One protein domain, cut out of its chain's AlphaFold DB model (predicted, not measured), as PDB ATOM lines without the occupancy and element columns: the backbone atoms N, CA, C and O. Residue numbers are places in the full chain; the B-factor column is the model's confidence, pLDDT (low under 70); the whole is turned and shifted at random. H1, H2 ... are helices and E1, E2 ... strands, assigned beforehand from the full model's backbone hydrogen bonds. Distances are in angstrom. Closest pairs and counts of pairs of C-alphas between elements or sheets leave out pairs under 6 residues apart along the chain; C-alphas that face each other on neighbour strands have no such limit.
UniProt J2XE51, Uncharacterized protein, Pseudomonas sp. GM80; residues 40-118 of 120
ATOM      1  N   ILE A  40      -7.998  36.901  -1.808       95.50
ATOM      2  CA  ILE A  40      -7.539  36.627  -3.168       95.50
ATOM      3  C   ILE A  40      -8.368  37.438  -4.158       95.50
ATOM      4  O   ILE A  40      -9.510  37.808  -3.881       95.50
ATOM      5  N   ARG A  41      -7.785  37.722  -5.318       96.38
ATOM      6  CA  ARG A  41      -8.468  38.395  -6.418       96.38
ATOM      7  C   ARG A  41      -8.534  37.447  -7.603       96.38
ATOM      8  O   ARG A  41      -7.500  36.914  -7.996       96.38
ATOM      9  N   THR A  42      -9.728  37.238  -8.147       95.50
ATOM     10  CA  THR A  42      -9.916  36.345  -9.292       95.50
ATOM     11  C   THR A  42      -9.170  36.895 -10.507       95.50
ATOM     12  O   THR A  42      -9.217  38.096 -10.792       95.50
ATOM     13  N   THR A  43      -8.438  36.037 -11.210       95.50
ATOM     14  CA  THR A  43      -7.741  36.384 -12.463       95.50
ATOM     15  C   THR A  43      -8.562  36.027 -13.693       95.50
ATOM     16  O   THR A  43      -8.360  36.601 -14.758       95.50
ATOM     17  N   GLU A  44      -9.515  35.122 -13.522       93.88
ATOM     18  CA  GLU A  44     -10.453  34.648 -14.526       93.88
ATOM     19  C   GLU A  44     -11.887  34.750 -13.986       93.88
ATOM     20  O   GLU A  44     -12.082  34.824 -12.766       93.88
ATOM     21  N   PRO A  45     -12.896  34.838 -14.866       93.50
ATOM     22  CA  PRO A  45     -14.284  34.682 -14.455       93.50
ATOM     23  C   PRO A  45     -14.534  33.285 -13.864       93.50
ATOM     24  O   PRO A  45     -13.886  32.323 -14.262       93.50
ATOM     25  N   LEU A  46     -15.491  33.186 -12.942       93.56
ATOM     26  CA  LEU A  46     -15.947  31.926 -12.342       93.56
ATOM     27  C   LEU A  46     -17.451  31.769 -12.567       93.56
ATOM     28  O   LEU A  46     -18.189  32.749 -12.431       93.56
ATOM     29  N   TYR A  47     -17.918  30.562 -12.872       91.81
ATOM     30  CA  TYR A  47     -19.350  30.280 -12.900       91.81
ATOM     31  C   TYR A  47     -19.904  30.229 -11.483       91.81
ATOM     32  O   TYR A  47     -19.300  29.634 -10.597       91.81
ATOM     33  N   ILE A  48     -21.049  30.877 -11.281       91.06
ATOM     34  CA  ILE A  48     -21.841  30.766 -10.060       91.06
ATOM     35  C   ILE A  48     -22.923  29.729 -10.355       91.06
ATOM     36  O   ILE A  48     -23.692  29.921 -11.300       91.06
ATOM     37  N   GLY A  49     -22.980  28.655  -9.566       84.25
ATOM     38  CA  GLY A  49     -24.049  27.660  -9.653       84.25
ATOM     39  C   GLY A  49     -25.410  28.351  -9.558       84.25
ATOM     40  O   GLY A  49     -25.685  29.034  -8.571       84.25
ATOM     41  N   GLY A  50     -26.201  28.252 -10.628       73.81
ATOM     42  CA  GLY A  50     -27.516  28.878 -10.763       73.81
ATOM     43  C   GLY A  50     -28.655  27.895 -10.514       73.81
ATOM     44  O   GLY A  50     -28.445  26.798 -10.005       73.81
ATOM     45  N   ILE A  51     -29.873  28.280 -10.898       73.56
ATOM     46  CA  ILE A  51     -31.005  27.351 -10.909       73.56
ATOM     47  C   ILE A  51     -30.774  26.335 -12.031       73.56
ATOM     48  O   ILE A  51     -30.714  26.700 -13.206       73.56
ATOM     49  N   ASP A  52     -30.669  25.057 -11.669       68.25
ATOM     50  CA  ASP A  52     -30.486  23.974 -12.632       68.25
ATOM     51  C   ASP A  52     -31.576  24.007 -13.718       68.25
ATOM     52  O   ASP A  52     -32.773  23.897 -13.440       68.25
ATOM     53  N   GLY A  53     -31.154  24.131 -14.980       67.50
ATOM     54  CA  GLY A  53     -32.043  24.052 -16.142       67.50
ATOM     55  C   GLY A  53     -32.712  25.361 -16.579       67.50
ATOM     56  O   GLY A  53     -33.517  25.319 -17.508       67.50
ATOM     57  N   ASP A  54     -32.371  26.515 -15.991       80.31
ATOM     58  CA  ASP A  54     -32.873  27.825 -16.451       80.31
ATOM     59  C   ASP A  54     -32.172  28.349 -17.728       80.31
ATOM     60  O   ASP A  54     -32.575  29.364 -18.301       80.31
ATOM     61  N   GLY A  55     -31.120  27.655 -18.186       74.12
ATOM     62  CA  GLY A  55     -30.325  28.004 -19.367       74.12
ATOM     63  C   GLY A  55     -29.501  29.289 -19.221       74.12
ATOM     64  O   GLY A  55     -28.883  29.736 -20.190       74.12
ATOM     65  N   THR A  56     -29.478  29.895 -18.033       82.12
ATOM     66  CA  THR A  56     -28.814  31.169 -17.764       82.12
ATOM     67  C   THR A  56     -27.461  30.927 -17.110       82.12
ATOM     68  O   THR A  56     -27.325  30.185 -16.142       82.12
ATOM     69  N   ARG A  57     -26.417  31.582 -17.629       82.19
ATOM     70  CA  ARG A  57     -25.076  31.520 -17.035       82.19
ATOM     71  C   ARG A  57     -24.846  32.714 -16.120       82.19
ATOM     72  O   ARG A  57     -24.733  33.846 -16.590       82.19
ATOM     73  N   TYR A  58     -24.707  32.446 -14.828       90.00
ATOM     74  CA  TYR A  58     -24.317  33.439 -13.832       90.00
ATOM     75  C   TYR A  58     -22.805  33.395 -13.636       90.00
ATOM     76  O   TYR A  58     -22.210  32.325 -13.520       90.00
ATOM     77  N   VAL A  59     -22.163  34.562 -13.638       91.19
ATOM     78  CA  VAL A  59     -20.700  34.651 -13.661       91.19
ATOM     79  C   VAL A  59     -20.220  35.666 -12.642       91.19
ATOM     80  O   VAL A  59     -20.656  36.819 -12.641       91.19
ATOM     81  N   LEU A  60     -19.272  35.256 -11.804       93.81
ATOM     82  CA  LEU A  60     -18.462  36.175 -11.027       93.81
ATOM     83  C   LEU A  60     -17.329  36.680 -11.933       93.81
ATOM     84  O   LEU A  60     -16.538  35.870 -12.420       93.81
ATOM     85  N   PRO A  61     -17.219  37.992 -12.193       92.69
ATOM     86  CA  PRO A  61     -16.230  38.500 -13.133       92.69
ATOM     87  C   PRO A  61     -14.800  38.348 -12.605       92.69
ATOM     88  O   PRO A  61     -14.547  38.328 -11.394       92.69
ATOM     89  N   ALA A  62     -13.846  38.333 -13.535       94.44
ATOM     90  CA  ALA A  62     -12.441  38.503 -13.201       94.44
ATOM     91  C   ALA A  62     -12.229  39.818 -12.431       94.44
ATOM     92  O   ALA A  62     -12.857  40.846 -12.697       94.44
ATOM     93  N   GLY A  63     -11.318  39.792 -11.466       95.06
ATOM     94  CA  GLY A  63     -11.017  40.916 -10.597       95.06
ATOM     95  C   GLY A  63     -11.903  41.025  -9.354       95.06
ATOM     96  O   GLY A  63     -11.701  41.973  -8.590       95.06
ATOM     97  N   ALA A  64     -12.827  40.090  -9.121       95.25
ATOM     98  CA  ALA A  64     -13.593  39.997  -7.880       95.25
ATOM     99  C   ALA A  64     -12.678  39.634  -6.698       95.25
ATOM    100  O   ALA A  64     -11.760  38.826  -6.832       95.25
ATOM    101  N   THR A  65     -12.906  40.253  -5.537       95.50
ATOM    102  CA  THR A  65     -12.159  39.940  -4.306       95.50
ATOM    103  C   THR A  65     -12.935  38.933  -3.471       95.50
ATOM    104  O   THR A  65     -14.090  39.178  -3.126       95.50
ATOM    105  N   LEU A  66     -12.279  37.826  -3.136       95.50
ATOM    106  CA  LEU A  66     -12.808  36.751  -2.308       95.50
ATOM    107  C   LEU A  66     -12.057  36.714  -0.975       95.50
ATOM    108  O   LEU A  66     -10.826  36.779  -0.948       95.50
ATOM    109  N   TYR A  67     -12.798  36.584   0.123       95.56
ATOM    110  CA  TYR A  67     -12.256  36.442   1.473       95.56
ATOM    111  C   TYR A  67     -12.350  34.976   1.883       95.56
ATOM    112  O   TYR A  67     -13.450  34.433   1.957       95.56
ATOM    113  N   ALA A  68     -11.216  34.317   2.116       94.81
ATOM    114  CA  ALA A  68     -11.194  32.906   2.493       94.81
ATOM    115  C   ALA A  68     -11.671  32.738   3.940       94.81
ATOM    116  O   ALA A  68     -10.995  33.175   4.871       94.81
ATOM    117  N   ASP A  69     -12.829  32.103   4.115       92.56
ATOM    118  CA  ASP A  69     -13.460  31.924   5.421       92.56
ATOM    119  C   ASP A  69     -13.073  30.580   6.050       92.56
ATOM    120  O   ASP A  69     -12.485  30.537   7.132       92.56
ATOM    121  N   LYS A  70     -13.339  29.465   5.358       91.81
ATOM    122  CA  LYS A  70     -13.047  28.127   5.889       91.81
ATOM    123  C   LYS A  70     -12.658  27.139   4.798       91.81
ATOM    124  O   LYS A  70     -13.353  27.025   3.792       91.81
ATOM    125  N   HIS A  71     -11.594  26.381   5.048       94.25
ATOM    126  CA  HIS A  71     -11.233  25.209   4.254       94.25
ATOM    127  C   HIS A  71     -11.850  23.940   4.854       94.25
ATOM    128  O   HIS A  71     -11.842  23.756   6.076       94.25
ATOM    129  N   PHE A  72     -12.395  23.092   3.992       94.12
ATOM    130  CA  PHE A  72     -13.136  21.889   4.344       94.12
ATOM    131  C   PHE A  72     -12.318  20.636   3.999       94.12
ATOM    132  O   PHE A  72     -11.673  20.613   2.947       94.12
ATOM    133  N   PRO A  73     -12.312  19.592   4.852       95.69
ATOM    134  CA  PRO A  73     -11.586  18.349   4.572       95.69
ATOM    135  C   PRO A  73     -12.075  17.629   3.304       95.69
ATOM    136  O   PRO A  73     -11.342  16.824   2.740       95.69
ATOM    137  N   GLU A  74     -13.279  17.946   2.835       94.81
ATOM    138  CA  GLU A  74     -13.870  17.492   1.578       94.81
ATOM    139  C   GLU A  74     -13.187  18.089   0.329       94.81
ATOM    140  O   GLU A  74     -13.477  17.662  -0.784       94.81
ATOM    141  N   GLY A  75     -12.267  19.048   0.493       94.81
ATOM    142  CA  GLY A  75     -11.404  19.553  -0.582       94.81
ATOM    143  C   GLY A  75     -11.813  20.900  -1.180       94.81
ATOM    144  O   GLY A  75     -11.212  21.328  -2.162       94.81
ATOM    145  N   PHE A  76     -12.786  21.600  -0.591       94.00
ATOM    146  CA  PHE A  76     -13.209  22.927  -1.042       94.00
ATOM    147  C   PHE A  76     -12.982  24.006   0.025       94.00
ATOM    148  O   PHE A  76     -12.802  23.734   1.214       94.00
ATOM    149  N   THR A  77     -12.996  25.264  -0.407       94.50
ATOM    150  CA  THR A  77     -12.900  26.429   0.478       94.50
ATOM    151  C   THR A  77     -14.153  27.271   0.320       94.50
ATOM    152  O   THR A  77     -14.527  27.619  -0.796       94.50
ATOM    153  N   ARG A  78     -14.783  27.637   1.438       94.06
ATOM    154  CA  ARG A  78     -15.837  28.650   1.449       94.06
ATOM    155  C   ARG A  78     -15.207  30.033   1.441       94.06
ATOM    156  O   ARG A  78     -14.339  30.336   2.264       94.06
ATOM    157  N   TYR A  79     -15.702  30.871   0.543       94.25
ATOM    158  CA  TYR A  79     -15.320  32.270   0.439       94.25
ATOM    159  C   TYR A  79     -16.506  33.172   0.783       94.25
ATOM    160  O   TYR A  79     -17.652  32.832   0.504       94.25
ATOM    161  N   ILE A  80     -16.220  34.334   1.363       93.25
ATOM    162  CA  ILE A  80     -17.175  35.433   1.515       93.25
ATOM    163  C   ILE A  80     -16.891  36.460   0.418       93.25
ATOM    164  O   ILE A  80     -15.735  36.789   0.145       93.25
ATOM    165  N   VAL A  81     -17.951  36.987  -0.191       91.56
ATOM    166  CA  VAL A  81     -17.910  38.077  -1.170       91.56
ATOM    167  C   VAL A  81     -18.957  39.122  -0.791       91.56
ATOM    168  O   VAL A  81     -20.042  38.782  -0.324       91.56
ATOM    169  N   TYR A  82     -18.632  40.402  -0.970       90.12
ATOM    170  CA  TYR A  82     -19.564  41.499  -0.716       90.12
ATOM    171  C   TYR A  82     -20.105  42.054  -2.027       90.12
ATOM    172  O   TYR A  82     -19.339  42.495  -2.886       90.12
ATOM    173  N   PHE A  83     -21.431  42.111  -2.133       90.19
ATOM    174  CA  PHE A  83     -22.128  42.817  -3.197       90.19
ATOM    175  C   PHE A  83     -22.768  44.079  -2.627       90.19
ATOM    176  O   PHE A  83     -23.498  44.031  -1.641       90.19
ATOM    177  N   ASN A  84     -22.498  45.218  -3.259       91.50
ATOM    178  CA  ASN A  84     -23.204  46.454  -2.952       91.50
ATOM    179  C   ASN A  84     -24.368  46.594  -3.932       91.50
ATOM    180  O   ASN A  84     -24.140  46.758  -5.129       91.50
ATOM    181  N   HIS A  85     -25.597  46.564  -3.424       93.38
ATOM    182  CA  HIS A  85     -26.802  46.819  -4.209       93.38
ATOM    183  C   HIS A  85     -27.379  48.198  -3.874       93.38
ATOM    184  O   HIS A  85     -27.356  48.628  -2.720       93.38
ATOM    185  N   LYS A  86     -27.903  48.907  -4.879       95.12
ATOM    186  CA  LYS A  86     -28.619  50.174  -4.686       95.12
ATOM    187  C   LYS A  86     -30.109  49.945  -4.909       95.12
ATOM    188  O   LYS A  86     -30.507  49.627  -6.020       95.12
ATOM    189  N   GLY A  87     -30.920  50.197  -3.885       94.81
ATOM    190  CA  GLY A  87     -32.377  50.058  -3.957       94.81
ATOM    191  C   GLY A  87     -32.889  48.747  -3.360       94.81
ATOM    192  O   GLY A  87     -32.151  48.039  -2.674       94.81
ATOM    193  N   LEU A  88     -34.171  48.467  -3.598       93.94
ATOM    194  CA  LEU A  88     -34.869  47.286  -3.086       93.94
ATOM    195  C   LEU A  88     -34.602  46.069  -3.976       93.94
ATOM    196  O   LEU A  88     -34.478  46.208  -5.190       93.94
ATOM    197  N   ILE A  89     -34.522  44.894  -3.356       94.44
ATOM    198  CA  ILE A  89     -34.362  43.601  -4.024       94.44
ATOM    199  C   ILE A  89     -35.700  42.862  -3.917       94.44
ATOM    200  O   ILE A  89     -36.267  42.791  -2.822       94.44
ATOM    201  N   GLU A  90     -36.208  42.334  -5.031       95.19
ATOM    202  CA  GLU A  90     -37.312  41.367  -4.999       95.19
ATOM    203  C   GLU A  90     -36.820  40.081  -4.338       95.19
ATOM    204  O   GLU A  90     -35.763  39.561  -4.691       95.19
ATOM    205  N   HIS A  91     -37.548  39.608  -3.335       92.50
ATOM    206  CA  HIS A  91     -37.114  38.501  -2.498       92.50
ATOM    207  C   HIS A  91     -38.299  37.654  -2.055       92.50
ATOM    208  O   HIS A  91     -39.425  38.141  -1.937       92.50
ATOM    209  N   GLU A  92     -37.999  36.397  -1.759       92.38
ATOM    210  CA  GLU A  92     -38.864  35.514  -0.989       92.38
ATOM    211  C   GLU A  92     -38.312  35.419   0.438       92.38
ATOM    212  O   GLU A  92     -37.095  35.425   0.650       92.38
ATOM    213  N   GLU A  93     -39.195  35.362   1.436       89.31
ATOM    214  CA  GLU A  93     -38.767  35.122   2.813       89.31
ATOM    215  C   GLU A  93     -38.372  33.653   2.991       89.31
ATOM    216  O   GLU A  93     -39.164  32.744   2.742       89.31
ATOM    217  N   VAL A  94     -37.150  33.421   3.471       86.12
ATOM    218  CA  VAL A  94     -36.667  32.086   3.840       86.12
ATOM    219  C   VAL A  94     -36.754  31.938   5.358       86.12
ATOM    220  O   VAL A  94     -36.022  32.592   6.104       86.12
ATOM    221  N   GLU A  95     -37.667  31.088   5.829       85.50
ATOM    222  CA  GLU A  95     -37.891  30.871   7.261       85.50
ATOM    223  C   GLU A  95     -36.779  30.012   7.894       85.50
ATOM    224  O   GLU A  95     -36.468  28.913   7.432       85.50
ATOM    225  N   MET A  96     -36.218  30.481   9.013       85.56
ATOM    226  CA  MET A  96     -35.275  29.709   9.829       85.56
ATOM    227  C   MET A  96     -36.004  28.624  10.628       85.56
ATOM    228  O   MET A  96     -36.404  28.825  11.777       85.56
ATOM    229  N   LYS A  97     -36.154  27.447  10.025       86.56
ATOM    230  CA  LYS A  97     -36.748  26.278  10.680       86.56
ATOM    231  C   LYS A  97     -35.864  25.724  11.814       86.56
ATOM    232  O   LYS A  97     -34.635  25.804  11.734       86.56
ATOM    233  N   PRO A  98     -36.454  25.069  12.836       85.19
ATOM    234  CA  PRO A  98     -35.703  24.434  13.925       85.19
ATOM    235  C   PRO A  98     -34.655  23.410  13.462       85.19
ATOM    236  O   PRO A  98     -33.603  23.280  14.085       85.19
ATOM    237  N   GLU A  99     -34.914  22.714  12.353       85.19
ATOM    238  CA  GLU A  99     -33.993  21.750  11.732       85.19
ATOM    239  C   GLU A  99     -32.671  22.374  11.252       85.19
ATOM    240  O   GLU A  99     -31.677  21.665  11.123       85.19
ATOM    241  N   HIS A 100     -32.617  23.698  11.071       82.81
ATOM    242  CA  HIS A 100     -31.392  24.427  10.730       82.81
ATOM    243  C   HIS A 100     -30.554  24.810  11.961       82.81
ATOM    244  O   HIS A 100     -29.525  25.464  11.827       82.81
ATOM    245  N   GLY A 101     -30.971  24.457  13.184       74.88
ATOM    246  CA  GLY A 101     -30.165  24.677  14.394       74.88
ATOM    247  C   GLY A 101     -29.812  26.147  14.666       74.88
ATOM    248  O   GLY A 101     -28.802  26.427  15.309       74.88
ATOM    249  N   GLY A 102     -30.619  27.084  14.158       76.31
ATOM    250  CA  GLY A 102     -30.380  28.526  14.263       76.31
ATOM    251  C   GLY A 102     -29.423  29.108  13.216       76.31
ATOM    252  O   GLY A 102     -29.098  30.289  13.309       76.31
ATOM    253  N   ASN A 103     -28.970  28.322  12.231       75.81
ATOM    254  CA  ASN A 103     -28.147  28.806  11.125       75.81
ATOM    255  C   ASN A 103     -28.361  27.973   9.848       75.81
ATOM    256  O   ASN A 103     -27.947  26.818   9.776       75.81
ATOM    257  N   LEU A 104     -28.958  28.573   8.819       81.25
ATOM    258  CA  LEU A 104     -29.026  27.993   7.480       81.25
ATOM    259  C   LEU A 104     -27.771  28.379   6.687       81.25
ATOM    260  O   LEU A 104     -27.516  29.557   6.445       81.25
ATOM    261  N   ILE A 105     -26.996  27.375   6.275       80.69
ATOM    262  CA  ILE A 105     -25.881  27.540   5.339       80.69
ATOM    263  C   ILE A 105     -26.336  26.971   3.997       80.69
ATOM    264  O   ILE A 105     -26.392  25.754   3.847       80.69
ATOM    265  N   ASP A 106     -26.628  27.853   3.046       85.19
ATOM    266  CA  ASP A 106     -27.050  27.505   1.685       85.19
ATOM    267  C   ASP A 106     -26.090  28.157   0.668       85.19
ATOM    268  O   ASP A 106     -26.295  29.301   0.255       85.19
ATOM    269  N   PRO A 107     -24.925  27.532   0.397       87.94
ATOM    270  CA  PRO A 107     -23.878  28.140  -0.410       87.94
ATOM    271  C   PRO A 107     -24.137  27.950  -1.908       87.94
ATOM    272  O   PRO A 107     -24.448  26.853  -2.361       87.94
ATOM    273  N   LEU A 108     -23.865  28.994  -2.691       90.69
ATOM    274  CA  LEU A 108     -23.690  28.854  -4.137       90.69
ATOM    275  C   LEU A 108     -22.275  28.352  -4.439       90.69
ATOM    276  O   LEU A 108     -21.298  28.822  -3.845       90.69
ATOM    277  N   TRP A 109     -22.168  27.415  -5.377       91.50
ATOM    278  CA  TRP A 109     -20.885  26.873  -5.817       91.50
ATOM    279  C   TRP A 109     -20.218  27.789  -6.839       91.50
ATOM    280  O   TRP A 109     -20.888  28.434  -7.645       91.50
ATOM    281  N   LEU A 110     -18.887  27.854  -6.776       92.25
ATOM    282  CA  LEU A 110     -18.061  28.522  -7.773       92.25
ATOM    283  C   LEU A 110     -17.280  27.473  -8.555       92.25
ATOM    284  O   LEU A 110     -16.618  26.631  -7.948       92.25
ATOM    285  N   GLU A 111     -17.321  27.572  -9.876       90.69
ATOM    286  CA  GLU A 111     -16.615  26.670 -10.783       90.69
ATOM    287  C   GLU A 111     -15.714  27.452 -11.739       90.69
ATOM    288  O   GLU A 111     -16.013  28.589 -12.128       90.69
ATOM    289  N   ASN A 112     -14.593  26.844 -12.115       89.44
ATOM    290  CA  ASN A 112     -13.711  27.388 -13.137       89.44
ATOM    291  C   ASN A 112     -14.391  27.309 -14.509       89.44
ATOM    292  O   ASN A 112     -15.208  26.428 -14.777       89.44
ATOM    293  N   ILE A 113     -14.071  28.264 -15.383       81.75
ATOM    294  CA  ILE A 113     -14.584  28.262 -16.753       81.75
ATOM    295  C   ILE A 113     -13.616  27.481 -17.638       81.75
ATOM    296  O   ILE A 113     -12.652  28.035 -18.162       81.75
ATOM    297  N   ASP A 114     -13.915  26.204 -17.844       75.62
ATOM    298  CA  ASP A 114     -13.132  25.338 -18.727       75.62
ATOM    299  C   ASP A 114     -13.674  25.413 -20.168       75.62
ATOM    300  O   ASP A 114     -14.860  25.690 -20.370       75.62
ATOM    301  N   GLU A 115     -12.854  25.111 -21.186       60.75
ATOM    302  CA  GLU A 115     -13.287  25.086 -22.602       60.75
ATOM    303  C   GLU A 115     -14.497  24.157 -22.844       60.75
ATOM    304  O   GLU A 115     -15.350  24.457 -23.678       60.75
ATOM    305  N   ALA A 116     -14.633  23.074 -22.068       58.19
ATOM    306  CA  ALA A 116     -15.766  22.144 -22.141       58.19
ATOM    307  C   ALA A 116     -17.102  22.757 -21.667       58.19
ATOM    308  O   ALA A 116     -18.176  22.351 -22.110       58.19
ATOM    309  N   THR A 117     -17.036  23.764 -20.800       55.50
ATOM    310  CA  THR A 117     -18.182  24.468 -20.198       55.50
ATOM    311  C   THR A 117     -18.677  25.632 -21.067       55.50
ATOM    312  O   THR A 117     -19.661  26.295 -20.741       55.50
ATOM    313  N   GLN A 118     -18.004  25.914 -22.190       53.34
ATOM    314  CA  GLN A 118     -18.342  27.040 -23.063       53.34
ATOM    315  C   GLN A 118     -19.478  26.741 -24.055       53.34
ATOM    316  O   GLN A 118     -20.022  27.685 -24.632       53.34
TER     317      GLN A 118
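Overview. This is residues 40 to 118 of the 120 residues of an uncharacterized protein of Pseudomonas sp. GM80 (UniProt J2XE51). With little regular structure, a small three-stranded sheet, order E2, E1, E5, and a separate hairpin, E3 and E4, join through a wide loop, residues 81 to 109, whose residues 83 to 93 and 97 to 103 stick out. The 79 printed residues, mostly strand in class with 24 in named elements, run E1 E2 E3 E4 E5 H1, both sheets antiparallel. The whole is loose, radius of gyration of the C-alphas 15.1 A, spanning 42 by 34 by 28 A.

Along the chain. E1 is residues 46 to 48, from C-alpha (-15.947, 31.926, -12.342); E2 58 to 60; E5 110 to 112; E3 65 to 71, 17.1 A; E4 77 to 80, 10.0 A; H1 115 to 118, ending at C-alpha (-18.342, 27.040, -23.063).

Arrangement. Inner strand E1 forms a hairpin with E2 (N 46 to O 60, 2.9 A) and neighbours E5 (N 47 to O 111, 2.8 A). In hairpin E3 and E4, N 78 to O 70 is 2.8 A. H1, not on the three-stranded sheet, is too short for an O i to N i+4 pair.

Size, cuts and confidence. The printed part has no cut. E4 to E5 is a long link. Residues 52 to 53 and 115 to 118 have pLDDT under 70.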